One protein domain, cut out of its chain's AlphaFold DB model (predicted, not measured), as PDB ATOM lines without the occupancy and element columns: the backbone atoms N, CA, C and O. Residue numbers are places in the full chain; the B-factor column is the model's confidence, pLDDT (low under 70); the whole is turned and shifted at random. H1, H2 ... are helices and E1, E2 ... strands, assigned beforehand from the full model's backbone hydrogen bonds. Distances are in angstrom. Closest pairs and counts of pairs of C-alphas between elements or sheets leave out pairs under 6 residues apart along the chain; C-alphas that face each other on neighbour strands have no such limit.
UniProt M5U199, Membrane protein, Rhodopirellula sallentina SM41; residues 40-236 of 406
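AT A GLANCE: This is residues 40 to 236 of the 406 residues of the protein "Membrane protein" of Rhodopirellula sallentina SM41 (UniProt M5U199). A twisted sheet of five strands curls round one long helix, H1, while H2 and H3 cover part of its opposite face and the short H4 lies on that same face, beside the strands and over none of them. The helical hairpin of H5 and H6 begins at the sheet, where residues 196 to 199 of H5 come near E5 and E4, while H6 is not on the sheet and packs on H1 with residues 219 to 226, and the short H7 packs on residues 47 to 50 of H1. The printed part has 197 residues, with seven named helices and five named strands in the order H1 E1 E2 E3 H2 H3 H4 E4 E5 H5 H6 H7. The mixed sheet has the order E1 E2 E3 E4 E5, and the class is mixed, helices and strands. The whole is compact, with a radius of gyration of the C-alphas of 17.6 A and spans of 51 by 42 by 32 A.

HOW THE PARTS SIT: H1, residues 47 to 68, is on the sheet; its closest C-alphas with E3, residues 98 to 109, are Gly 58 and Thr 108, 5.3 A apart. E1, residues 73 to 78, E2, residues 84 to 92, and E3 form a meander, each strand the antiparallel neighbour of the one before, with N 75 and O 88 at 2.9 A and N 89 and O 102 at 2.9 A. H2, residues 128 to 139, and H3, residues 144 to 160, form a helical hairpin at a steep tilt of 45 degrees; their closest C-alphas, Arg 139 and Lys 147, are 4.3 A apart. H3 lies over E2 and E3 at a height over the sheet of 8.9 A, on the same face as H2. H1 and H2 lie on opposite faces, in three layers, helices on both faces of a sheet. H4, residues 164 to 167, touches H2, with C-alphas 128 and 165 closest at 4.9 A. E3, H2, H3, H4 and E4, residues 168 to 174, make a strand-helix-strand unit, two parallel neighbour strands with helices between; N 171 and O 105 are 2.8 A apart. E4 forms a hairpin with E5, residues 179 to 184, where N 172 and O 181 are 2.8 A apart. H5, residues 196 to 206, and H6, residues 210 to 228, form a helical hairpin at a shallow tilt of 26 degrees, with C-alphas 204 and 213 closest at 4.2 A. H6 only just touches H1, with 3 pairs of C-alphas within 8 A, the closest Phe 61 and Ala 219 at 7.3 A. H7, residues 231 to 236, touches residues 47 to 50 of H1, with C-alphas 47 and 231 closest at 6.8 A. Every O i to N i+4 pair is within hydrogen-bond range in H1, H2, H3, H5, H6 and H7; H4 is too short for one.

IN THESE COORDINATES: H1 begins at C-alpha 47 (44.092, 30.561, -152.054) and is 31.7 A long. E3 is 31.3 A, H6 26.9 A and H3 24.3 A long. H7 ends at C-alpha 236 (44.249, 39.468, -158.217).

THE WHOLE: The C-alphas farthest apart, Ala 159 and Gly 236, are 55.4 A apart. The printed part has no cut. The links E3 to H2 and E5 to H5 are long. pLDDT is under 70 at residues 40 to 43, 81 to 82, 122 and 236.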
ATOM      1  N   HIS A  40      49.785  27.261-162.801       63.09
ATOM      2  CA  HIS A  40      48.398  26.821-162.878       63.09
ATOM      3  C   HIS A  40      47.569  27.763-163.765       63.09
ATOM      4  O   HIS A  40      47.681  28.999-163.650       63.09
ATOM      5  N   PRO A  41      46.684  27.198-164.610       64.94
ATOM      6  CA  PRO A  41      45.767  27.988-165.416       64.94
ATOM      7  C   PRO A  41      44.908  28.874-164.513       64.94
ATOM      8  O   PRO A  41      44.541  28.480-163.402       64.94
ATOM      9  N   ALA A  42      44.583  30.078-164.992       66.19
ATOM     10  CA  ALA A  42      43.883  31.101-164.212       66.19
ATOM     11  C   ALA A  42      42.571  30.603-163.579       66.19
ATOM     12  O   ALA A  42      42.250  30.979-162.458       66.19
ATOM     13  N   THR A  43      41.879  29.689-164.259       69.50
ATOM     14  CA  THR A  43      40.630  29.046-163.821       69.50
ATOM     15  C   THR A  43      40.777  28.161-162.581       69.50
ATOM     16  O   THR A  43      39.797  27.896-161.897       69.50
ATOM     17  N   SER A  44      41.994  27.728-162.252       76.62
ATOM     18  CA  SER A  44      42.290  26.884-161.087       76.62
ATOM     19  C   SER A  44      42.959  27.657-159.945       76.62
ATOM     20  O   SER A  44      43.475  27.071-158.992       76.62
ATOM     21  N   ARG A  45      42.980  28.994-160.007       80.69
ATOM     22  CA  ARG A  45      43.641  29.810-158.986       80.69
ATOM     23  C   ARG A  45      42.734  30.017-157.787       80.69
ATOM     24  O   ARG A  45      41.772  30.769-157.826       80.69
ATOM     25  N   SER A  46      43.095  29.381-156.681       86.12
ATOM     26  CA  SER A  46      42.480  29.609-155.379       86.12
ATOM     27  C   SER A  46      43.553  29.800-154.313       86.12
ATOM     28  O   SER A  46      44.696  29.356-154.463       86.12
ATOM     29  N   ALA A  47      43.190  30.434-153.197       87.38
ATOM     30  CA  ALA A  47      44.092  30.561-152.054       87.38
ATOM     31  C   ALA A  47      44.509  29.178-151.521       87.38
ATOM     32  O   ALA A  47      45.627  29.012-151.039       87.38
ATOM     33  N   GLY A  48      43.615  28.187-151.622       88.12
ATOM     34  CA  GLY A  48      43.902  26.790-151.307       88.12
ATOM     35  C   GLY A  48      45.012  26.236-152.192       88.12
ATOM     36  O   GLY A  48      46.047  25.833-151.672       88.12
ATOM     37  N   ASN A  49      44.850  26.324-153.514       85.50
ATOM     38  CA  ASN A  49      45.825  25.800-154.472       85.50
ATOM     39  C   ASN A  49      47.187  26.483-154.325       85.50
ATOM     40  O   ASN A  49      48.205  25.802-154.292       85.50
ATOM     41  N   TRP A  50      47.222  27.803-154.111       85.94
ATOM     42  CA  TRP A  50      48.480  28.505-153.838       85.94
ATOM     43  C   TRP A  50      49.202  27.954-152.602       85.94
ATOM     44  O   TRP A  50      50.397  27.663-152.661       85.94
ATOM     45  N   ARG A  51      48.486  27.780-151.481       88.75
ATOM     46  CA  ARG A  51      49.071  27.238-150.244       88.75
ATOM     47  C   ARG A  51      49.543  25.800-150.433       88.75
ATOM     48  O   ARG A  51      50.631  25.477-149.965       88.75
ATOM     49  N   THR A  52      48.760  24.977-151.127       88.00
ATOM     50  CA  THR A  52      49.110  23.588-151.444       88.00
ATOM     51  C   THR A  52      50.394  23.523-152.263       88.00
ATOM     52  O   THR A  52      51.321  22.826-151.863       88.00
ATOM     53  N   SER A  53      50.509  24.296-153.345       87.06
ATOM     54  CA  SER A  53      51.696  24.253-154.205       87.06
ATOM     55  C   SER A  53      52.939  24.827-153.512       87.06
ATOM     56  O   SER A  53      54.027  24.278-153.660       87.06
ATOM     57  N   VAL A  54      52.803  25.878-152.688       90.38
ATOM     58  CA  VAL A  54      53.915  26.367-151.844       90.38
ATOM     59  C   VAL A  54      54.331  25.312-150.815       90.38
ATOM     60  O   VAL A  54      55.524  25.085-150.617       90.38
ATOM     61  N   GLY A  55      53.366  24.654-150.168       91.69
ATOM     62  CA  GLY A  55      53.615  23.550-149.241       91.69
ATOM     63  C   GLY A  55      54.414  22.434-149.905       91.69
ATOM     64  O   GLY A  55      55.503  22.102-149.441       91.69
ATOM     65  N   ALA A  56      53.927  21.963-151.050       90.62
ATOM     66  CA  ALA A  56      54.529  20.900-151.839       90.62
ATOM     67  C   ALA A  56      55.927  21.262-152.382       90.62
ATOM     68  O   ALA A  56      56.829  20.423-152.357       90.62
ATOM     69  N   TRP A  57      56.164  22.520-152.782       92.00
ATOM     70  CA  TRP A  57      57.512  23.000-153.117       92.00
ATOM     71  C   TRP A  57      58.473  22.875-151.927       92.00
ATOM     72  O   TRP A  57      59.582  22.358-152.072       92.00
ATOM     73  N   GLY A  58      58.059  23.315-150.734       93.62
ATOM     74  CA  GLY A  58      58.926  23.242-149.557       93.62
ATOM     75  C   GLY A  58      59.126  21.818-149.035       93.62
ATOM     76  O   GLY A  58      60.212  21.510-148.551       93.62
ATOM     77  N   GLU A  59      58.142  20.933-149.200       93.31
ATOM     78  CA  GLU A  59      58.290  19.491-148.970       93.31
ATOM     79  C   GLU A  59      59.323  18.863-149.918       93.31
ATOM     80  O   GLU A  59      60.250  18.200-149.456       93.31
ATOM     81  N   ASN A  60      59.241  19.141-151.226       92.00
ATOM     82  CA  ASN A  60      60.243  18.679-152.191       92.00
ATOM     83  C   ASN A  60      61.645  19.199-151.835       92.00
ATOM     84  O   ASN A  60      62.625  18.452-151.853       92.00
ATOM     85  N   PHE A  61      61.747  20.476-151.463       92.81
ATOM     86  CA  PHE A  61      63.008  21.065-151.031       92.81
ATOM     87  C   PHE A  61      63.554  20.408-149.751       92.81
ATOM     88  O   PHE A  61      64.765  20.177-149.645       92.81
ATOM     89  N   ALA A  62      62.687  20.076-148.790       94.12
ATOM     90  CA  ALA A  62      63.063  19.363-147.575       94.12
ATOM     91  C   ALA A  62      63.584  17.951-147.882       94.12
ATOM     92  O   ALA A  62      64.635  17.577-147.361       94.12
ATOM     93  N   ASP A  63      62.933  17.214-148.786       94.25
ATOM     94  CA  ASP A  63      63.362  15.873-149.199       94.25
ATOM     95  C   ASP A  63      64.784  15.887-149.769       94.25
ATOM     96  O   ASP A  63      65.650  15.100-149.383       94.25
ATOM     97  N   GLN A  64      65.072  16.833-150.657       92.12
ATOM     98  CA  GLN A  64      66.397  16.945-151.265       92.12
ATOM     99  C   GLN A  64      67.433  17.450-150.255       92.12
ATOM    100  O   GLN A  64      68.558  16.957-150.218       92.12
ATOM    101  N   SER A  65      67.039  18.346-149.347       92.31
ATOM    102  CA  SER A  65      67.881  18.766-148.222       92.31
ATOM    103  C   SER A  65      68.231  17.603-147.282       92.31
ATOM    104  O   SER A  65      69.348  17.538-146.773       92.31
ATOM    105  N   LEU A  66      67.318  16.651-147.065       93.94
ATOM    106  CA  LEU A  66      67.588  15.420-146.318       93.94
ATOM    107  C   LEU A  66      68.549  14.502-147.088       93.94
ATOM    108  O   LEU A  66      69.499  13.978-146.504       93.94
ATOM    109  N   ARG A  67      68.393  14.367-148.408       93.00
ATOM    110  CA  ARG A  67      69.327  13.593-149.252       93.00
ATOM    111  C   ARG A  67      70.748  14.143-149.206       93.00
ATOM    112  O   ARG A  67      71.688  13.370-149.039       93.00
ATOM    113  N   LEU A  68      70.907  15.466-149.215       88.94
ATOM    114  CA  LEU A  68      72.202  16.135-149.019       88.94
ATOM    115  C   LEU A  68      72.804  15.900-147.626       88.94
ATOM    116  O   LEU A  68      74.000  16.045-147.426       88.94
ATOM    117  N   ARG A  69      72.000  15.506-146.635       91.06
ATOM    118  CA  ARG A  69      72.488  15.079-145.307       91.06
ATOM    119  C   ARG A  69      72.817  13.578-145.263       91.06
ATOM    120  O   ARG A  69      73.231  13.034-144.229       91.06
ATOM    121  N   GLY A  70      72.669  12.901-146.399       93.50
ATOM    122  CA  GLY A  70      72.936  11.485-146.598       93.50
ATOM    123  C   GLY A  70      71.782  10.567-146.208       93.50
ATOM    124  O   GLY A  70      72.033   9.383-146.013       93.50
ATOM    125  N   PHE A  71      70.555  11.076-146.051       95.62
ATOM    126  CA  PHE A  71      69.372  10.218-145.924       95.62
ATOM    127  C   PHE A  71      69.021   9.662-147.306       95.62
ATOM    128  O   PHE A  71      68.663  10.409-148.214       95.62
ATOM    129  N   ASN A  72      69.178   8.354-147.481       94.88
ATOM    130  CA  ASN A  72      69.013   7.669-148.763       94.88
ATOM    131  C   ASN A  72      67.612   7.083-148.962       94.88
ATOM    132  O   ASN A  72      67.228   6.783-150.090       94.88
ATOM    133  N   GLU A  73      66.835   6.983-147.889       95.75
ATOM    134  CA  GLU A  73      65.437   6.580-147.915       95.75
ATOM    135  C   GLU A  73      64.580   7.687-147.309       95.75
ATOM    136  O   GLU A  73      64.835   8.145-146.194       95.75
ATOM    137  N   ILE A  74      63.555   8.117-148.036       96.38
ATOM    138  CA  ILE A  74      62.591   9.111-147.571       96.38
ATOM    139  C   ILE A  74      61.209   8.534-147.830       96.38
ATOM    140  O   ILE A  74      60.859   8.263-148.975       96.38
ATOM    141  N   HIS A  75      60.455   8.328-146.755       95.88
ATOM    142  CA  HIS A  75      59.129   7.720-146.795       95.88
ATOM    143  C   HIS A  75      58.081   8.761-146.421       95.88
ATOM    144  O   HIS A  75      58.200   9.403-145.380       95.88
ATOM    145  N   GLU A  76      57.051   8.923-147.241       94.00
ATOM    146  CA  GLU A  76      55.894   9.758-146.921       94.00
ATOM    147  C   GLU A  76      54.880   8.929-146.127       94.00
ATOM    148  O   GLU A  76      54.376   7.920-146.618       94.00
ATOM    149  N   ILE A  77      54.594   9.328-144.883       91.25
ATOM    150  CA  ILE A  77      53.723   8.564-143.983       91.25
ATOM    151  C   ILE A  77      52.461   9.374-143.685       91.25
ATOM    152  O   ILE A  77      52.340  10.052-142.662       91.25
ATOM    153  N   LYS A  78      51.491   9.280-144.598       87.69
ATOM    154  CA  LYS A  78      50.158   9.873-144.442       87.69
ATOM    155  C   LYS A  78      49.150   8.823-143.972       87.69
ATOM    156  O   LYS A  78      49.029   7.747-144.550       87.69
ATOM    157  N   HIS A  79      48.393   9.153-142.932       83.06
ATOM    158  CA  HIS A  79      47.300   8.353-142.383       83.06
ATOM    159  C   HIS A  79      45.974   9.125-142.543       83.06
ATOM    160  O   HIS A  79      45.429   9.689-141.591       83.06
ATOM    161  N   GLY A  80      45.452   9.188-143.774       78.38
ATOM    162  CA  GLY A  80      44.201   9.892-144.095       78.38
ATOM    163  C   GLY A  80      44.332  11.422-144.134       78.38
ATOM    164  O   GLY A  80      45.417  11.949-144.371       78.38
ATOM    165  N   ALA A  81      43.216  12.139-143.927       64.06
ATOM    166  CA  ALA A  81      43.087  13.597-144.089       64.06
ATOM    167  C   ALA A  81      43.953  14.412-143.099       64.06
ATOM    168  O   ALA A  81      43.452  14.951-142.113       64.06
ATOM    169  N   ASN A  82      45.253  14.515-143.387       65.75
ATOM    170  CA  ASN A  82      46.266  15.310-142.677       65.75
ATOM    171  C   ASN A  82      46.667  14.811-141.278       65.75
ATOM    172  O   ASN A  82      47.102  15.602-140.442       65.75
ATOM    173  N   ASN A  83      46.564  13.508-141.014       76.88
ATOM    174  CA  ASN A  83      47.173  12.913-139.824       76.88
ATOM    175  C   ASN A  83      48.381  12.094-140.267       76.88
ATOM    176  O   ASN A  83      48.238  11.201-141.092       76.88
ATOM    177  N   GLY A  84      49.570  12.389-139.759       86.56
ATOM    178  CA  GLY A  84      50.761  11.641-140.144       86.56
ATOM    179  C   GLY A  84      52.040  12.413-139.902       86.56
ATOM    180  O   GLY A  84      52.013  13.547-139.431       86.56
ATOM    181  N   ILE A  85      53.148  11.763-140.222       92.75
ATOM    182  CA  ILE A  85      54.472  12.371-140.230       92.75
ATOM    183  C   ILE A  85      54.766  12.692-141.688       92.75
ATOM    184  O   ILE A  85      54.783  11.766-142.501       92.75
ATOM    185  N   ASP A  86      55.012  13.966-142.009       94.62
ATOM    186  CA  ASP A  86      55.222  14.384-143.401       94.62
ATOM    187  C   ASP A  86      56.272  13.500-144.075       94.62
ATOM    188  O   ASP A  86      56.019  12.974-145.161       94.62
ATOM    189  N   ARG A  87      57.421  13.284-143.412       96.31
ATOM    190  CA  ARG A  87      58.486  12.398-143.893       96.31
ATOM    191  C   ARG A  87      59.136  11.580-142.781       96.31
ATOM    192  O   ARG A  87      59.423  12.073-141.692       96.31
ATOM    193  N   VAL A  88      59.483  10.339-143.094       97.62
ATOM    194  CA  VAL A  88      60.403   9.512-142.310       97.62
ATOM    195  C   VAL A  88      61.671   9.317-143.125       97.62
ATOM    196  O   VAL A  88      61.691   8.565-144.098       97.62
ATOM    197  N   ALA A  89      62.729  10.021-142.735       97.81
ATOM    198  CA  ALA A  89      64.021   9.954-143.395       97.81
ATOM    199  C   ALA A  89      64.898   8.909-142.701       97.81
ATOM    200  O   ALA A  89      65.146   8.989-141.497       97.81
ATOM    201  N   VAL A  90      65.394   7.939-143.461       97.94
ATOM    202  CA  VAL A  90      66.277   6.881-142.971       97.94
ATOM    203  C   VAL A  90      67.610   6.962-143.702       97.94
ATOM    204  O   VAL A  90      67.682   7.080-144.923       97.94
ATOM    205  N   LYS A  91      68.689   6.918-142.924       97.62
ATOM    206  CA  LYS A  91      70.057   6.819-143.421       97.62
ATOM    207  C   LYS A  91      70.547   5.404-143.185       97.62
ATOM    208  O   LYS A  91      70.730   5.007-142.034       97.62
ATOM    209  N   ARG A  92      70.772   4.644-144.251       97.00
ATOM    210  CA  ARG A  92      71.354   3.296-144.191       97.00
ATOM    211  C   ARG A  92      72.799   3.304-144.659       97.00
ATOM    212  O   ARG A  92      73.143   4.001-145.607       97.00
ATOM    213  N   GLY A  93      73.639   2.523-143.986       94.69
ATOM    214  CA  GLY A  93      74.986   2.228-144.476       94.69
ATOM    215  C   GLY A  93      74.970   1.157-145.570       94.69
ATOM    216  O   GLY A  93      73.929   0.563-145.838       94.69
ATOM    217  N   LEU A  94      76.143   0.839-146.125       93.25
ATOM    218  CA  LEU A  94      76.305  -0.171-147.187       93.25
ATOM    219  C   LEU A  94      75.757  -1.559-146.803       93.25
ATOM    220  O   LEU A  94      75.171  -2.243-147.624       93.25
ATOM    221  N   SER A  95      75.854  -1.933-145.523       95.06
ATOM    222  CA  SER A  95      75.262  -3.172-144.975       95.06
ATOM    223  C   SER A  95      73.721  -3.209-144.938       95.06
ATOM    224  O   SER A  95      73.150  -4.134-144.369       95.06
ATOM    225  N   GLY A  96      73.029  -2.151-145.370       94.56
ATOM    226  CA  GLY A  96      71.577  -1.997-145.206       94.56
ATOM    227  C   GLY A  96      71.118  -1.687-143.771       94.56
ATOM    228  O   GLY A  96      69.936  -1.419-143.528       94.56
ATOM    229  N   ARG A  97      72.030  -1.669-142.788       95.62
ATOM    230  CA  ARG A  97      71.714  -1.287-141.404       95.62
ATOM    231  C   ARG A  97      71.432   0.212-141.294       95.62
ATOM    232  O   ARG A  97      72.173   1.032-141.842       95.62
ATOM    233  N   ILE A  98      70.400   0.553-140.522       97.81
ATOM    234  CA  ILE A  98      70.063   1.937-140.170       97.81
ATOM    235  C   ILE A  98      71.204   2.556-139.352       97.81
ATOM    236  O   ILE A  98      71.712   1.947-138.410       97.81
ATOM    237  N   LYS A  99      71.597   3.768-139.739       97.69
ATOM    238  CA  LYS A  99      72.596   4.621-139.085       97.69
ATOM    239  C   LYS A  99      71.966   5.855-138.444       97.69
ATOM    240  O   LYS A  99      72.446   6.284-137.404       97.69
ATOM    241  N   ASP A 100      70.914   6.406-139.048       97.62
ATOM    242  CA  ASP A 100      70.124   7.504-138.479       97.62
ATOM    243  C   ASP A 100      68.666   7.421-138.964       97.62
ATOM    244  O   ASP A 100      68.393   6.887-140.045       97.62
ATOM    245  N   VAL A 101      67.742   7.952-138.162       97.81
ATOM    246  CA  VAL A 101      66.311   8.080-138.472       97.81
ATOM    247  C   VAL A 101      65.837   9.453-138.022       97.81
ATOM    248  O   VAL A 101      66.061   9.842-136.874       97.81
ATOM    249  N   ARG A 102      65.120  10.155-138.902       97.62
ATOM    250  CA  ARG A 102      64.414  11.393-138.566       97.62
ATOM    251  C   ARG A 102      62.941  11.276-138.906       97.62
ATOM    252  O   ARG A 102      62.583  10.929-140.028       97.62
ATOM    253  N   PHE A 103      62.101  11.601-137.934       97.25
ATOM    254  CA  PHE A 103      60.712  11.955-138.183       97.25
ATOM    255  C   PHE A 103      60.696  13.444-138.486       97.25
ATOM    256  O   PHE A 103      61.125  14.231-137.643       97.25
ATOM    257  N   VAL A 104      60.275  13.820-139.683       96.81
ATOM    258  CA  VAL A 104      60.392  15.184-140.180       96.81
ATOM    259  C   VAL A 104      59.003  15.743-140.434       96.81
ATOM    260  O   VAL A 104      58.239  15.182-141.215       96.81
ATOM    261  N   GLU A 105      58.709  16.861-139.781       95.88
ATOM    262  CA  GLU A 105      57.590  17.737-140.122       95.88
ATOM    263  C   GLU A 105      58.130  18.895-140.966       95.88
ATOM    264  O   GLU A 105      59.079  19.576-140.561       95.88
ATOM    265  N   VAL A 106      57.521  19.165-142.115       95.69
ATOM    266  CA  VAL A 106      57.911  20.274-142.984       95.69
ATOM    267  C   VAL A 106      56.932  21.426-142.800       95.69
ATOM    268  O   VAL A 106      55.713  21.285-142.872       95.69
ATOM    269  N   LYS A 107      57.466  22.623-142.557       95.31
ATOM    270  CA  LYS A 107      56.666  23.849-142.465       95.31
ATOM    271  C   LYS A 107      57.169  24.874-143.459       95.31
ATOM    272  O   LYS A 107      58.122  25.601-143.183       95.31
ATOM    273  N   THR A 108      56.466  24.990-144.580       94.75
ATOM    274  CA  THR A 108      56.709  26.036-145.577       94.75
ATOM    275  C   THR A 108      55.873  27.258-145.243       94.75
ATOM    276  O   THR A 108      54.651  27.245-145.369       94.75
ATOM    277  N   THR A 109      56.505  28.317-144.740       93.62
ATOM    278  CA  THR A 109      55.769  29.495-144.253       93.62
ATOM    279  C   THR A 109      56.514  30.797-144.529       93.62
ATOM    280  O   THR A 109      57.711  30.807-144.793       93.62
ATOM    281  N   ARG A 110      55.805  31.924-144.407       92.19
ATOM    282  CA  ARG A 110      56.394  33.279-144.391       92.19
ATOM    283  C   ARG A 110      56.593  33.828-142.965       92.19
ATOM    284  O   ARG A 110      57.017  34.970-142.801       92.19
ATOM    285  N   SER A 111      56.258  33.031-141.945       91.00
ATOM    286  CA  SER A 111      56.377  33.365-140.516       91.00
ATOM    287  C   SER A 111      57.817  33.199-140.032       91.00
ATOM    288  O   SER A 111      58.547  32.352-140.538       91.00
ATOM    289  N   SER A 112      58.216  33.963-139.012       88.38
ATOM    290  CA  SER A 112      59.540  33.857-138.381       88.38
ATOM    291  C   SER A 112      59.767  32.531-137.654       88.38
ATOM    292  O   SER A 112      60.912  32.105-137.533       88.38
ATOM    293  N   LYS A 113      58.700  31.866-137.194       87.62
ATOM    294  CA  LYS A 113      58.764  30.560-136.520       87.62
ATOM    295  C   LYS A 113      57.712  29.597-137.076       87.62
ATOM    296  O   LYS A 113      56.594  30.045-137.379       87.62
ATOM    297  N   PRO A 114      58.026  28.294-137.173       90.75
ATOM    298  CA  PRO A 114      57.034  27.285-137.503       90.75
ATOM    299  C   PRO A 114      56.071  27.113-136.323       90.75
ATOM    300  O   PRO A 114      56.477  27.114-135.159       90.75
ATOM    301  N   LYS A 115      54.780  26.957-136.618       89.62
ATOM    302  CA  LYS A 115      53.773  26.573-135.625       89.62
ATOM    303  C   LYS A 115      53.463  25.092-135.810       89.62
ATOM    304  O   LYS A 115      53.191  24.658-136.927       89.62
ATOM    305  N   LEU A 116      53.517  24.339-134.717       88.19
ATOM    306  CA  LEU A 116      53.060  22.952-134.671       88.19
ATOM    307  C   LEU A 116      51.662  22.918-134.061       88.19
ATOM    308  O   LEU A 116      51.410  23.612-133.072       88.19
ATOM    309  N   GLY A 117      50.778  22.121-134.649       85.81
ATOM    310  CA  GLY A 117      49.413  21.946-134.166       85.81
ATOM    311  C   GLY A 117      49.342  21.132-132.873       85.81
ATOM    312  O   GLY A 117      50.248  20.360-132.542       85.81
ATOM    313  N   GLN A 118      48.231  21.292-132.152       87.62
ATOM    314  CA  GLN A 118      47.793  20.312-131.157       87.62
ATOM    315  C   GLN A 118      47.176  19.111-131.873       87.62
ATOM    316  O   GLN A 118      46.590  19.247-132.945       87.62
ATOM    317  N   THR A 119      47.335  17.928-131.294       83.38
ATOM    318  CA  THR A 119      46.964  16.662-131.934       83.38
ATOM    319  C   THR A 119      45.810  16.006-131.187       83.38
ATOM    320  O   THR A 119      45.650  16.198-129.981       83.38
ATOM    321  N   ARG A 120      45.028  15.177-131.892       78.75
ATOM    322  CA  ARG A 120      43.888  14.436-131.314       78.75
ATOM    323  C   ARG A 120      44.288  13.501-130.165       78.75
ATOM    324  O   ARG A 120      43.456  13.166-129.337       78.75
ATOM    325  N   TYR A 121      45.558  13.098-130.104       72.25
ATOM    326  CA  TYR A 121      46.090  12.177-129.095       72.25
ATOM    327  C   TYR A 121      46.563  12.868-127.807       72.25
ATOM    328  O   TYR A 121      47.193  12.228-126.967       72.25
ATOM    329  N   GLY A 122      46.291  14.168-127.657       67.88
ATOM    330  CA  GLY A 122      46.745  14.954-126.518       67.88
ATOM    331  C   GLY A 122      48.230  15.299-126.636       67.88
ATOM    332  O   GLY A 122      49.115  14.470-126.414       67.88
ATOM    333  N   GLY A 123      48.506  16.557-126.974       82.88
ATOM    334  CA  GLY A 123      49.854  17.107-127.073       82.88
ATOM    335  C   GLY A 123      50.190  17.655-128.455       82.88
ATOM    336  O   GLY A 123      49.466  17.464-129.436       82.88
ATOM    337  N   LYS A 124      51.331  18.342-128.517       89.94
ATOM    338  CA  LYS A 124      51.870  18.993-129.715       89.94
ATOM    339  C   LYS A 124      52.354  17.951-130.734       89.94
ATOM    340  O   LYS A 124      52.861  16.894-130.332       89.94
ATOM    341  N   GLN A 125      52.253  18.249-132.032       91.75
ATOM    342  CA  GLN A 125      52.967  17.478-133.062       91.75
ATOM    343  C   GLN A 125      54.455  17.375-132.692       91.75
ATOM    344  O   GLN A 125      54.991  18.246-132.004       91.75
ATOM    345  N   MET A 126      55.110  16.294-133.117       93.75
ATOM    346  CA  MET A 126      56.493  15.946-132.757       93.75
ATOM    347  C   MET A 126      56.742  15.596-131.281       93.75
ATOM    348  O   MET A 126      57.847  15.185-130.937       93.75
ATOM    349  N   SER A 127      55.740  15.667-130.397       93.12
ATOM    350  CA  SER A 127      55.895  15.182-129.020       93.12
ATOM    351  C   SER A 127      56.139  13.669-128.964       93.12
ATOM    352  O   SER A 127      55.725  12.916-129.850       93.12
ATOM    353  N   ARG A 128      56.742  13.191-127.865       94.25
ATOM    354  CA  ARG A 128      56.974  11.757-127.614       94.25
ATOM    355  C   ARG A 128      55.713  10.908-127.808       94.25
ATOM    356  O   ARG A 128      55.775   9.859-128.445       94.25
ATOM    357  N   ARG A 129      54.574  11.360-127.266       93.44
ATOM    358  CA  ARG A 129      53.283  10.658-127.380       93.44
ATOM    359  C   ARG A 129      52.816  10.591-128.833       93.44
ATOM    360  O   ARG A 129      52.444   9.516-129.293       93.44
ATOM    361  N   TRP A 130      52.903  11.702-129.559       93.56
ATOM    362  CA  TRP A 130      52.490  11.771-130.958       93.56
ATOM    363  C   TRP A 130      53.367  10.913-131.882       93.56
ATOM    364  O   TRP A 130      52.844  10.162-132.704       93.56
ATOM    365  N   LEU A 131      54.692  10.951-131.711       94.75
ATOM    366  CA  LEU A 131      55.617  10.107-132.478       94.75
ATOM    367  C   LEU A 131      55.398   8.617-132.182       94.75
ATOM    368  O   LEU A 131      55.364   7.797-133.098       94.75
ATOM    369  N   ALA A 132      55.194   8.257-130.911       95.06
ATOM    370  CA  ALA A 132      54.901   6.880-130.527       95.06
ATOM    371  C   ALA A 132      53.558   6.387-131.098       95.06
ATOM    372  O   ALA A 132      53.459   5.224-131.495       95.06
ATOM    373  N   ALA A 133      52.544   7.258-131.162       93.75
ATOM    374  CA  ALA A 133      51.254   6.948-131.771       93.75
ATOM    375  C   ALA A 133      51.395   6.678-133.277       93.75
ATOM    376  O   ALA A 133      50.968   5.622-133.735       93.75
ATOM    377  N   ASN A 134      52.069   7.556-134.027       94.62
ATOM    378  CA  ASN A 134      52.304   7.349-135.461       94.62
ATOM    379  C   ASN A 134      53.120   6.079-135.738       94.62
ATOM    380  O   ASN A 134      52.751   5.287-136.598       94.62
ATOM    381  N   LEU A 135      54.162   5.799-134.948       95.94
ATOM    382  CA  LEU A 135      54.933   4.562-135.102       95.94
ATOM    383  C   LEU A 135      54.080   3.305-134.845       95.94
ATOM    384  O   LEU A 135      54.276   2.274-135.490       95.94
ATOM    385  N   ARG A 136      53.115   3.377-133.917       96.19
ATOM    386  CA  ARG A 136      52.140   2.301-133.684       96.19
ATOM    387  C   ARG A 136      51.184   2.148-134.867       96.19
ATOM    388  O   ARG A 136      50.918   1.011-135.242       96.19
ATOM    389  N   ILE A 137      50.708   3.251-135.448       94.88
ATOM    390  CA  ILE A 137      49.862   3.227-136.649       94.88
ATOM    391  C   ILE A 137      50.623   2.574-137.806       94.88
ATOM    392  O   ILE A 137      50.119   1.611-138.369       94.88
ATOM    393  N   MET A 138      51.864   2.986-138.086       95.88
ATOM    394  CA  MET A 138      52.703   2.361-139.120       95.88
ATOM    395  C   MET A 138      52.886   0.854-138.891       95.88
ATOM    396  O   MET A 138      52.781   0.062-139.821       95.88
ATOM    397  N   ARG A 139      53.127   0.431-137.642       97.12
ATOM    398  CA  ARG A 139      53.288  -0.992-137.290       97.12
ATOM    399  C   ARG A 139      52.009  -1.808-137.505       97.12
ATOM    400  O   ARG A 139      52.093  -3.001-137.789       97.12
ATOM    401  N   ASN A 140      50.855  -1.174-137.333       96.56
ATOM    402  CA  ASN A 140      49.539  -1.781-137.506       96.56
ATOM    403  C   ASN A 140      48.956  -1.524-138.907       96.56
ATOM    404  O   ASN A 140      47.817  -1.905-139.162       96.56
ATOM    405  N   SER A 141      49.707  -0.865-139.794       95.00
ATOM    406  CA  SER A 141      49.290  -0.608-141.167       95.00
ATOM    407  C   SER A 141      49.114  -1.926-141.921       95.00
ATOM    408  O   SER A 141      49.874  -2.877-141.711       95.00
ATOM    409  N   GLY A 142      48.128  -1.968-142.819       95.25
ATOM    410  CA  GLY A 142      47.976  -3.061-143.780       95.25
ATOM    411  C   GLY A 142      49.101  -3.098-144.819       95.25
ATOM    412  O   GLY A 142      49.307  -4.129-145.445       95.25
ATOM    413  N   ASP A 143      49.856  -2.003-144.970       95.00
ATOM    414  CA  ASP A 143      51.010  -1.909-145.862       95.00
ATOM    415  C   ASP A 143      52.245  -2.613-145.250       95.00
ATOM    416  O   ASP A 143      52.803  -2.137-144.246       95.00
ATOM    417  N   PRO A 144      52.730  -3.723-145.850       96.50
ATOM    418  CA  PRO A 144      53.890  -4.456-145.346       96.50
ATOM    419  C   PRO A 144      55.167  -3.611-145.282       96.50
ATOM    420  O   PRO A 144      56.004  -3.830-144.399       96.50
ATOM    421  N   SER A 145      55.321  -2.633-146.181       95.25
ATOM    422  CA  SER A 145      56.501  -1.768-146.241       95.25
ATOM    423  C   SER A 145      56.562  -0.828-145.033       95.25
ATOM    424  O   SER A 145      57.587  -0.766-144.346       95.25
ATOM    425  N   GLN A 146      55.437  -0.195-144.679       95.88
ATOM    426  CA  GLN A 146      55.320   0.661-143.495       95.88
ATOM    427  C   GLN A 146      55.484  -0.135-142.204       95.88
ATOM    428  O   GLN A 146      56.190   0.300-141.288       95.88
ATOM    429  N   LYS A 147      54.890  -1.333-142.140       97.31
ATOM    430  CA  LYS A 147      55.037  -2.235-140.994       97.31
ATOM    431  C   LYS A 147      56.498  -2.627-140.782       97.31
ATOM    432  O   LYS A 147      57.004  -2.527-139.660       97.31
ATOM    433  N   LYS A 148      57.197  -3.028-141.850       97.12
ATOM    434  CA  LYS A 148      58.630  -3.347-141.804       97.12
ATOM    435  C   LYS A 148      59.453  -2.137-141.362       97.12
ATOM    436  O   LYS A 148      60.280  -2.268-140.462       97.12
ATOM    437  N   LEU A 149      59.201  -0.964-141.941       97.06
ATOM    438  CA  LEU A 149      59.889   0.276-141.586       97.06
ATOM    439  C   LEU A 149      59.719   0.614-140.096       97.06
ATOM    440  O   LEU A 149      60.701   0.890-139.407       97.06
ATOM    441  N   ALA A 150      58.500   0.515-139.559       97.75
ATOM    442  CA  ALA A 150      58.221   0.771-138.146       97.75
ATOM    443  C   ALA A 150      58.959  -0.193-137.200       97.75
ATOM    444  O   ALA A 150      59.439   0.211-136.129       97.75
ATOM    445  N   LEU A 151      59.068  -1.468-137.586       98.19
ATOM    446  CA  LEU A 151      59.829  -2.478-136.847       98.19
ATOM    447  C   LEU A 151      61.333  -2.189-136.887       98.19
ATOM    448  O   LEU A 151      61.977  -2.217-135.836       98.19
ATOM    449  N   ASP A 152      61.879  -1.857-138.058       97.94
ATOM    450  CA  ASP A 152      63.292  -1.506-138.226       97.94
ATOM    451  C   ASP A 152      63.660  -0.276-137.377       97.94
ATOM    452  O   ASP A 152      64.647  -0.306-136.638       97.94
ATOM    453  N   ILE A 153      62.822   0.768-137.388       98.00
ATOM    454  CA  ILE A 153      63.004   1.971-136.560       98.00
ATOM    455  C   ILE A 153      62.942   1.627-135.067       98.00
ATOM    456  O   ILE A 153      63.771   2.091-134.285       98.00
ATOM    457  N   SER A 154      61.987   0.791-134.651       97.94
ATOM    458  CA  SER A 154      61.856   0.376-133.248       97.94
ATOM    459  C   SER A 154      63.078  -0.406-132.759       97.94
ATOM    460  O   SER A 154      63.550  -0.167-131.644       97.94
ATOM    461  N   ARG A 155      63.612  -1.309-133.594       98.06
ATOM    462  CA  ARG A 155      64.834  -2.078-133.314       98.06
ATOM    463  C   ARG A 155      66.054  -1.166-133.234       98.06
ATOM    464  O   ARG A 155      66.794  -1.252-132.259       98.06
ATOM    465  N   PHE A 156      66.226  -0.266-134.204       97.75
ATOM    466  CA  PHE A 156      67.309   0.720-134.213       97.75
ATOM    467  C   PHE A 156      67.281   1.596-132.955       97.75
ATOM    468  O   PHE A 156      68.278   1.676-132.241       97.75
ATOM    469  N   ARG A 157      66.119   2.174-132.628       97.62
ATOM    470  CA  ARG A 157      65.929   3.005-131.430       97.62
ATOM    471  C   ARG A 157      66.334   2.263-130.158       97.62
ATOM    472  O   ARG A 157      67.062   2.812-129.339       97.62
ATOM    473  N   LYS A 158      65.869   1.016-130.000       97.50
ATOM    474  CA  LYS A 158      66.194   0.175-128.840       97.50
ATOM    475  C   LYS A 158      67.692  -0.133-128.773       97.50
ATOM    476  O   LYS A 158      68.263  -0.035-127.698       97.50
ATOM    477  N   ALA A 159      68.313  -0.473-129.902       97.56
ATOM    478  CA  ALA A 159      69.730  -0.817-129.968       97.56
ATOM    479  C   ALA A 159      70.654   0.372-129.654       97.56
ATOM    480  O   ALA A 159      71.687   0.184-129.023       97.56
ATOM    481  N   VAL A 160      70.288   1.586-130.078       97.25
ATOM    482  CA  VAL A 160      71.091   2.804-129.855       97.25
ATOM    483  C   VAL A 160      70.736   3.502-128.531       97.25
ATOM    484  O   VAL A 160      71.482   4.354-128.064       97.25
ATOM    485  N   GLY A 161      69.614   3.147-127.895       97.12
ATOM    486  CA  GLY A 161      69.205   3.720-126.608       97.12
ATOM    487  C   GLY A 161      68.723   5.173-126.694       97.12
ATOM    488  O   GLY A 161      68.752   5.894-125.701       97.12
ATOM    489  N   VAL A 162      68.280   5.621-127.871       94.75
ATOM    490  CA  VAL A 162      67.833   7.005-128.091       94.75
ATOM    491  C   VAL A 162      66.328   7.161-127.847       94.75
ATOM    492  O   VAL A 162      65.536   6.328-128.299       94.75
ATOM    493  N   PRO A 163      65.880   8.221-127.154       96.38
ATOM    494  CA  PRO A 163      64.458   8.484-126.967       96.38
ATOM    495  C   PRO A 163      63.806   8.910-128.293       96.38
ATOM    496  O   PRO A 163      64.434   9.573-129.119       96.38
ATOM    497  N   ILE A 164      62.542   8.539-128.519       96.62
ATOM    498  CA  ILE A 164      61.877   8.741-129.822       96.62
ATOM    499  C   ILE A 164      61.732  10.227-130.183       96.62
ATOM    500  O   ILE A 164      61.871  10.598-131.341       96.62
ATOM    501  N   GLU A 165      61.533  11.093-129.193       95.00
ATOM    502  CA  GLU A 165      61.462  12.546-129.352       95.00
ATOM    503  C   GLU A 165      62.769  13.160-129.873       95.00
ATOM    504  O   GLU A 165      62.726  14.167-130.574       95.00
ATOM    505  N   SER A 166      63.924  12.530-129.623       95.50
ATOM    506  CA  SER A 166      65.212  12.991-130.169       95.50
ATOM    507  C   SER A 166      65.379  12.703-131.665       95.50
ATOM    508  O   SER A 166      66.256  13.272-132.316       95.50
ATOM    509  N   MET A 167      64.529  11.833-132.221       96.69
ATOM    510  CA  MET A 167      64.455  11.560-133.657       96.69
ATOM    511  C   MET A 167      63.539  12.556-134.377       96.69
ATOM    512  O   MET A 167      63.502  12.561-135.603       96.69
ATOM    513  N   GLY A 168      62.786  13.376-133.640       96.44
ATOM    514  CA  GLY A 168      61.876  14.358-134.208       96.44
ATOM    515  C   GLY A 168      62.582  15.634-134.660       96.44
ATOM    516  O   GLY A 168      63.364  16.227-133.915       96.44
ATOM    517  N   GLU A 169      62.257  16.078-135.865       95.88
ATOM    518  CA  GLU A 169      62.811  17.255-136.511       95.88
ATOM    519  C   GLU A 169      61.710  18.056-137.224       95.88
ATOM    520  O   GLU A 169      60.833  17.492-137.872       95.88
ATOM    521  N   VAL A 170      61.751  19.382-137.121       96.19
ATOM    522  CA  VAL A 170      60.894  20.285-137.896       96.19
ATOM    523  C   VAL A 170      61.768  21.058-138.866       96.19
ATOM    524  O   VAL A 170      62.606  21.858-138.447       96.19
ATOM    525  N   MET A 171      61.555  20.856-140.160       96.62
ATOM    526  CA  MET A 171      62.216  21.618-141.212       96.62
ATOM    527  C   MET A 171      61.361  22.831-141.572       96.62
ATOM    528  O   MET A 171      60.325  22.731-142.229       96.62
ATOM    529  N   HIS A 172      61.788  24.005-141.120       96.38
ATOM    530  CA  HIS A 172      61.141  25.276-141.429       96.38
ATOM    531  C   HIS A 172      61.746  25.871-142.692       96.38
ATOM    532  O   HIS A 172      62.878  26.361-142.691       96.38
ATOM    533  N   VAL A 173      60.965  25.839-143.766       95.81
ATOM    534  CA  VAL A 173      61.298  26.454-145.048       95.81
ATOM    535  C   VAL A 173      60.661  27.840-145.063       95.81
ATOM    536  O   VAL A 173      59.471  28.005-145.345       95.81
ATOM    537  N   ASN A 174      61.438  28.851-144.677       95.62
ATOM    538  CA  ASN A 174      60.957  30.221-144.598       95.62
ATOM    539  C   ASN A 174      61.139  30.923-145.943       95.62
ATOM    540  O   ASN A 174      62.223  31.425-146.245       95.62
ATOM    541  N   THR A 175      60.069  30.997-146.731       93.56
ATOM    542  CA  THR A 175      60.119  31.581-148.078       93.56
ATOM    543  C   THR A 175      60.349  33.090-148.036       93.56
ATOM    544  O   THR A 175      61.116  33.600-148.836       93.56
ATOM    545  N   LYS A 176      59.821  33.800-147.026       93.00
ATOM    546  CA  LYS A 176      60.024  35.255-146.871       93.00
ATOM    547  C   LYS A 176      61.490  35.632-146.647       93.00
ATOM    548  O   LYS A 176      61.932  36.659-147.142       93.00
ATOM    549  N   THR A 177      62.217  34.850-145.851       94.81
ATOM    550  CA  THR A 177      63.629  35.136-145.527       94.81
ATOM    551  C   THR A 177      64.613  34.324-146.365       94.81
ATOM    552  O   THR A 177      65.818  34.513-146.225       94.81
ATOM    553  N   GLY A 178      64.120  33.394-147.191       94.81
ATOM    554  CA  GLY A 178      64.950  32.455-147.940       94.81
ATOM    555  C   GLY A 178      65.815  31.572-147.039       94.81
ATOM    556  O   GLY A 178      66.938  31.244-147.418       94.81
ATOM    557  N   LYS A 179      65.349  31.223-145.833       95.75
ATOM    558  CA  LYS A 179      66.112  30.426-144.857       95.75
ATOM    559  C   LYS A 179      65.492  29.053-144.644       95.75
ATOM    560  O   LYS A 179      64.288  28.939-144.425       95.75
ATOM    561  N   LEU A 180      66.339  28.028-144.627       95.50
ATOM    562  CA  LEU A 180      66.016  26.707-144.102       95.50
ATOM    563  C   LEU A 180      66.531  26.631-142.669       95.50
ATOM    564  O   LEU A 180      67.719  26.837-142.439       95.50
ATOM    565  N   THR A 181      65.656  26.329-141.715       95.31
ATOM    566  CA  THR A 181      66.036  26.152-140.306       95.31
ATOM    567  C   THR A 181      65.478  24.838-139.782       95.31
ATOM    568  O   THR A 181      64.289  24.566-139.926       95.31
ATOM    569  N   GLY A 182      66.334  24.030-139.165       94.50
ATOM    570  CA  GLY A 182      65.905  22.863-138.407       94.50
ATOM    571  C   GLY A 182      65.525  23.231-136.990       94.50
ATOM    572  O   GLY A 182      66.210  24.037-136.362       94.50
ATOM    573  N   TYR A 183      64.495  22.596-136.457       94.19
ATOM    574  CA  TYR A 183      64.185  22.620-135.035       94.19
ATOM    575  C   TYR A 183      64.075  21.190-134.520       94.19
ATOM    576  O   TYR A 183      63.550  20.318-135.207       94.19
ATOM    577  N   ALA A 184      64.547  20.946-133.303       91.94
ATOM    578  CA  ALA A 184      64.246  19.709-132.600       91.94
ATOM    579  C   ALA A 184      62.749  19.655-132.243       91.94
ATOM    580  O   ALA A 184      62.053  20.676-132.255       91.94
ATOM    581  N   ALA A 185      62.252  18.474-131.874       86.12
ATOM    582  CA  ALA A 185      60.867  18.280-131.438       86.12
ATOM    583  C   ALA A 185      60.422  19.219-130.292       86.12
ATOM    584  O   ALA A 185      59.254  19.602-130.215       86.12
ATOM    585  N   ASP A 186      61.351  19.620-129.419       84.00
ATOM    586  CA  ASP A 186      61.106  20.564-128.319       84.00
ATOM    587  C   ASP A 186      61.076  22.043-128.763       84.00
ATOM    588  O   ASP A 186      60.760  22.929-127.971       84.00
ATOM    589  N   GLY A 187      61.343  22.323-130.042       84.12
ATOM    590  CA  GLY A 187      61.350  23.662-130.624       84.12
ATOM    591  C   GLY A 187      62.685  24.399-130.523       84.12
ATOM    592  O   GLY A 187      62.764  25.541-130.979       84.12
ATOM    593  N   ARG A 188      63.743  23.789-129.971       88.00
ATOM    594  CA  ARG A 188      65.090  24.377-130.018       88.00
ATOM    595  C   ARG A 188      65.622  24.357-131.445       88.00
ATOM    596  O   ARG A 188      65.541  23.340-132.131       88.00
ATOM    597  N   ALA A 189      66.180  25.479-131.892       86.06
ATOM    598  CA  ALA A 189      66.815  25.563-133.202       86.06
ATOM    599  C   ALA A 189      68.025  24.616-133.277       86.06
ATOM    600  O   ALA A 189      68.845  24.549-132.361       86.06
ATOM    601  N   MET A 190      68.137  23.893-134.384       86.62
ATOM    602  CA  MET A 190      69.281  23.055-134.723       86.62
ATOM    603  C   MET A 190      70.323  23.882-135.487       86.62
ATOM    604  O   MET A 190      70.005  24.873-136.141       86.62
ATOM    605  N   ARG A 191      71.589  23.457-135.436       74.81
ATOM    606  CA  ARG A 191      72.749  24.231-135.922       74.81
ATOM    607  C   ARG A 191      72.858  24.428-137.448       74.81
ATOM    608  O   ARG A 191      73.866  24.964-137.887       74.81
ATOM    609  N   TYR A 192      71.885  24.018-138.264       80.81
ATOM    610  CA  TYR A 192      72.018  24.047-139.733       80.81
ATOM    611  C   TYR A 192      71.192  25.147-140.433       80.81
ATOM    612  O   TYR A 192      70.839  25.019-141.601       80.81
ATOM    613  N   GLY A 193      70.906  26.261-139.749       81.31
ATOM    614  CA  GLY A 193      70.262  27.425-140.368       81.31
ATOM    615  C   GLY A 193      71.056  27.949-141.573       81.31
ATOM    616  O   GLY A 193      72.131  28.514-141.393       81.31
ATOM    617  N   GLN A 194      70.531  27.785-142.791       90.12
ATOM    618  CA  GLN A 194      71.226  28.163-144.026       90.12
ATOM    619  C   GLN A 194      70.326  28.938-144.988       90.12
ATOM    620  O   GLN A 194      69.106  28.768-145.006       90.12
ATOM    621  N   SER A 195      70.940  29.802-145.798       95.81
ATOM    622  CA  SER A 195      70.254  30.436-146.924       95.81
ATOM    623  C   SER A 195      69.941  29.371-147.976       95.81
ATOM    624  O   SER A 195      70.844  28.681-148.448       95.81
ATOM    625  N   ILE A 196      68.661  29.251-148.331       95.31
ATOM    626  CA  ILE A 196      68.162  28.367-149.390       95.31
ATOM    627  C   ILE A 196      68.831  28.740-150.711       95.31
ATOM    628  O   ILE A 196      69.351  27.875-151.405       95.31
ATOM    629  N   GLU A 197      68.874  30.033-151.027       95.81
ATOM    630  CA  GLU A 197      69.479  30.530-152.258       95.81
ATOM    631  C   GLU A 197      70.968  30.177-152.342       95.81
ATOM    632  O   GLU A 197      71.414  29.644-153.356       95.81
ATOM    633  N   ARG A 198      71.732  30.412-151.263       95.44
ATOM    634  CA  ARG A 198      73.157  30.054-151.215       95.44
ATOM    635  C   ARG A 198      73.355  28.553-151.408       95.44
ATOM    636  O   ARG A 198      74.142  28.168-152.261       95.44
ATOM    637  N   LEU A 199      72.604  27.729-150.671       93.69
ATOM    638  CA  LEU A 199      72.664  26.272-150.793       93.69
ATOM    639  C   LEU A 199      72.414  25.822-152.236       93.69
ATOM    640  O   LEU A 199      73.180  25.035-152.783       93.69
ATOM    641  N   LEU A 200      71.344  26.315-152.860       94.38
ATOM    642  CA  LEU A 200      70.975  25.915-154.212       94.38
ATOM    643  C   LEU A 200      71.997  26.399-155.249       94.38
ATOM    644  O   LEU A 200      72.362  25.630-156.136       94.38
ATOM    645  N   LYS A 201      72.517  27.626-155.120       95.06
ATOM    646  CA  LYS A 201      73.599  28.134-155.981       95.06
ATOM    647  C   LYS A 201      74.871  27.297-155.845       95.06
ATOM    648  O   LYS A 201      75.488  26.969-156.855       95.06
ATOM    649  N   ASP A 202      75.228  26.897-154.626       93.19
ATOM    650  CA  ASP A 202      76.381  26.027-154.384       93.19
ATOM    651  C   ASP A 202      76.196  24.651-155.039       93.19
ATOM    652  O   ASP A 202      77.116  24.153-155.688       93.19
ATOM    653  N   ILE A 203      75.002  24.056-154.947       90.88
ATOM    654  CA  ILE A 203      74.683  22.787-155.623       90.88
ATOM    655  C   ILE A 203      74.741  22.956-157.141       90.88
ATOM    656  O   ILE A 203      75.361  22.145-157.822       90.88
ATOM    657  N   GLN A 204      74.144  24.017-157.681       92.75
ATOM    658  CA  GLN A 204      74.159  24.295-159.116       92.75
ATOM    659  C   GLN A 204      75.588  24.462-159.657       92.75
ATOM    660  O   GLN A 204      75.885  23.997-160.756       92.75
ATOM    661  N   ALA A 205      76.472  25.100-158.885       92.75
ATOM    662  CA  ALA A 205      77.855  25.342-159.276       92.75
ATOM    663  C   ALA A 205      78.764  24.115-159.103       92.75
ATOM    664  O   ALA A 205      79.685  23.930-159.895       92.75
ATOM    665  N   ARG A 206      78.543  23.298-158.063       91.31
ATOM    666  CA  ARG A 206      79.514  22.278-157.622       91.31
ATOM    667  C   ARG A 206      79.059  20.836-157.809       91.31
ATOM    668  O   ARG A 206      79.895  19.939-157.743       91.31
ATOM    669  N   ALA A 207      77.765  20.574-157.991       88.50
ATOM    670  CA  ALA A 207      77.295  19.204-158.137       88.50
ATOM    671  C   ALA A 207      77.759  18.610-159.474       88.50
ATOM    672  O   ALA A 207      77.530  19.179-160.540       88.50
ATOM    673  N   SER A 208      78.366  17.425-159.411       86.88
ATOM    674  CA  SER A 208      78.783  16.657-160.588       86.88
ATOM    675  C   SER A 208      77.587  16.162-161.409       86.88
ATOM    676  O   SER A 208      77.633  16.122-162.635       86.88
ATOM    677  N   SER A 209      76.485  15.827-160.736       87.38
ATOM    678  CA  SER A 209      75.255  15.358-161.373       87.38
ATOM    679  C   SER A 209      74.517  16.496-162.082       87.38
ATOM    680  O   SER A 209      74.128  17.494-161.472       87.38
ATOM    681  N   THR A 210      74.251  16.341-163.379       87.12
ATOM    682  CA  THR A 210      73.393  17.271-164.136       87.12
ATOM    683  C   THR A 210      71.978  17.332-163.551       87.12
ATOM    684  O   THR A 210      71.408  18.415-163.456       87.12
ATOM    685  N   THR A 211      71.445  16.210-163.057       83.94
ATOM    686  CA  THR A 211      70.144  16.159-162.367       83.94
ATOM    687  C   THR A 211      70.127  17.053-161.131       83.94
ATOM    688  O   THR A 211      69.188  17.825-160.946       83.94
ATOM    689  N   ALA A 212      71.189  17.012-160.320       85.38
ATOM    690  CA  ALA A 212      71.348  17.860-159.141       85.38
ATOM    691  C   ALA A 212      71.352  19.353-159.494       85.38
ATOM    692  O   ALA A 212      70.633  20.145-158.883       85.38
ATOM    693  N   ARG A 213      72.140  19.727-160.511       88.25
ATOM    694  CA  ARG A 213      72.246  21.116-160.978       88.25
ATOM    695  C   ARG A 213      70.917  21.631-161.528       88.25
ATOM    696  O   ARG A 213      70.504  22.737-161.185       88.25
ATOM    697  N   ASN A 214      70.224  20.814-162.321       86.06
ATOM    698  CA  ASN A 214      68.916  21.149-162.884       86.06
ATOM    699  C   ASN A 214      67.847  21.283-161.799       86.06
ATOM    700  O   ASN A 214      67.054  22.223-161.832       86.06
ATOM    701  N   TRP A 215      67.839  20.375-160.820       87.81
ATOM    702  CA  TRP A 215      66.953  20.492-159.668       87.81
ATOM    703  C   TRP A 215      67.204  21.801-158.914       87.81
ATOM    704  O   TRP A 215      66.255  22.537-158.650       87.81
ATOM    705  N   ALA A 216      68.466  22.135-158.636       90.62
ATOM    706  CA  ALA A 216      68.798  23.338-157.888       90.62
ATOM    707  C   ALA A 216      68.392  24.624-158.625       90.62
ATOM    708  O   ALA A 216      67.799  25.519-158.023       90.62
ATOM    709  N   ALA A 217      68.629  24.684-159.939       88.62
ATOM    710  CA  ALA A 217      68.194  25.794-160.787       88.62
ATOM    711  C   ALA A 217      66.665  25.970-160.772       88.62
ATOM    712  O   ALA A 217      66.162  27.087-160.647       88.62
ATOM    713  N   ARG A 218      65.910  24.867-160.843       85.50
ATOM    714  CA  ARG A 218      64.440  24.891-160.775       85.50
ATOM    715  C   ARG A 218      63.932  25.292-159.395       85.50
ATOM    716  O   ARG A 218      62.997  26.079-159.300       85.50
ATOM    717  N   ALA A 219      64.552  24.794-158.326       89.88
ATOM    718  CA  ALA A 219      64.201  25.170-156.963       89.88
ATOM    719  C   ALA A 219      64.445  26.669-156.709       89.88
ATOM    720  O   ALA A 219      63.605  27.308-156.075       89.88
ATOM    721  N   LEU A 220      65.529  27.240-157.260       91.44
ATOM    722  CA  LEU A 220      65.792  28.685-157.244       91.44
ATOM    723  C   LEU A 220      64.694  29.456-157.973       91.44
ATOM    724  O   LEU A 220      64.096  30.353-157.387       91.44
ATOM    725  N   ALA A 221      64.362  29.058-159.205       86.56
ATOM    726  CA  ALA A 221      63.286  29.694-159.960       86.56
ATOM    727  C   ALA A 221      61.936  29.616-159.219       86.56
ATOM    728  O   ALA A 221      61.195  30.597-159.182       86.56
ATOM    729  N   GLY A 222      61.633  28.483-158.577       87.38
ATOM    730  CA  GLY A 222      60.447  28.328-157.735       87.38
ATOM    731  C   GLY A 222      60.450  29.275-156.532       87.38
ATOM    732  O   GLY A 222      59.442  29.927-156.271       87.38
ATOM    733  N   LEU A 223      61.583  29.416-155.835       91.00
ATOM    734  CA  LEU A 223      61.726  30.364-154.726       91.00
ATOM    735  C   LEU A 223      61.526  31.814-155.189       91.00
ATOM    736  O   LEU A 223      60.787  32.562-154.545       91.00
ATOM    737  N   ASP A 224      62.136  32.199-156.312       88.44
ATOM    738  CA  ASP A 224      61.995  33.535-156.898       88.44
ATOM    739  C   ASP A 224      60.532  33.839-157.235       88.44
ATOM    740  O   ASP A 224      60.023  34.916-156.921       88.44
ATOM    741  N   GLN A 225      59.815  32.867-157.803       83.75
ATOM    742  CA  GLN A 225      58.398  33.008-158.125       83.75
ATOM    743  C   GLN A 225      57.517  33.127-156.869       83.75
ATOM    744  O   GLN A 225      56.620  33.980-156.838       83.75
ATOM    745  N   ILE A 226      57.794  32.362-155.804       86.81
ATOM    746  CA  ILE A 226      57.084  32.468-154.512       86.81
ATOM    747  C   ILE A 226      57.317  33.848-153.877       86.81
ATOM    748  O   ILE A 226      56.426  34.425-153.241       86.81
ATOM    749  N   ASN A 227      58.521  34.393-154.043       87.19
ATOM    750  CA  ASN A 227      58.877  35.706-153.521       87.19
ATOM    751  C   ASN A 227      58.258  36.842-154.339       87.19
ATOM    752  O   ASN A 227      57.780  37.811-153.748       87.19
ATOM    753  N   ALA A 228      58.196  36.693-155.663       82.38
ATOM    754  CA  ALA A 228      57.632  37.677-156.586       82.38
ATOM    755  C   ALA A 228      56.092  37.688-156.637       82.38
ATOM    756  O   ALA A 228      55.506  38.656-157.131       82.38
ATOM    757  N   SER A 229      55.428  36.629-156.161       79.38
ATOM    758  CA  SER A 229      53.966  36.526-156.126       79.38
ATOM    759  C   SER A 229      53.453  36.350-154.697       79.38
ATOM    760  O   SER A 229      53.493  35.268-154.108       79.38
ATOM    761  N   SER A 230      52.939  37.433-154.111       79.75
ATOM    762  CA  SER A 230      52.124  37.300-152.905       79.75
ATOM    763  C   SER A 230      50.832  36.534-153.224       79.75
ATOM    764  O   SER A 230      50.409  36.443-154.377       79.75
ATOM    765  N   MET A 231      50.168  35.987-152.205       81.62
ATOM    766  CA  MET A 231      48.881  35.316-152.412       81.62
ATOM    767  C   MET A 231      47.840  36.270-153.026       81.62
ATOM    768  O   MET A 231      47.047  35.846-153.858       81.62
ATOM    769  N   SER A 232      47.874  37.564-152.685       78.62
ATOM    770  CA  SER A 232      47.018  38.573-153.321       78.62
ATOM    771  C   SER A 232      47.397  38.818-154.781       78.62
ATOM    772  O   SER A 232      46.506  38.903-155.614       78.62
ATOM    773  N   ASP A 233      48.688  38.841-155.138       78.62
ATOM    774  CA  ASP A 233      49.114  38.904-156.547       78.62
ATOM    775  C   ASP A 233      48.668  37.678-157.350       78.62
ATOM    776  O   ASP A 233      48.397  37.783-158.546       78.62
ATOM    777  N   TYR A 234      48.647  36.507-156.712       76.12
ATOM    778  CA  TYR A 234      48.212  35.256-157.326       76.12
ATOM    779  C   TYR A 234      46.707  35.249-157.615       76.12
ATOM    780  O   TYR A 234      46.293  34.776-158.672       76.12
ATOM    781  N   LEU A 235      45.909  35.802-156.697       77.44
ATOM    782  CA  LEU A 235      44.452  35.886-156.817       77.44
ATOM    783  C   LEU A 235      43.985  37.070-157.678       77.44
ATOM    784  O   LEU A 235      42.969  36.959-158.352       77.44
ATOM    785  N   GLY A 236      44.701  38.196-157.643       66.44
ATOM    786  CA  GLY A 236      44.249  39.468-158.217       66.44
ATOM    787  C   GLY A 236      44.789  39.799-159.608       66.44
ATOM    788  O   GLY A 236      44.255  40.688-160.266       66.44
TER     789      GLY A 236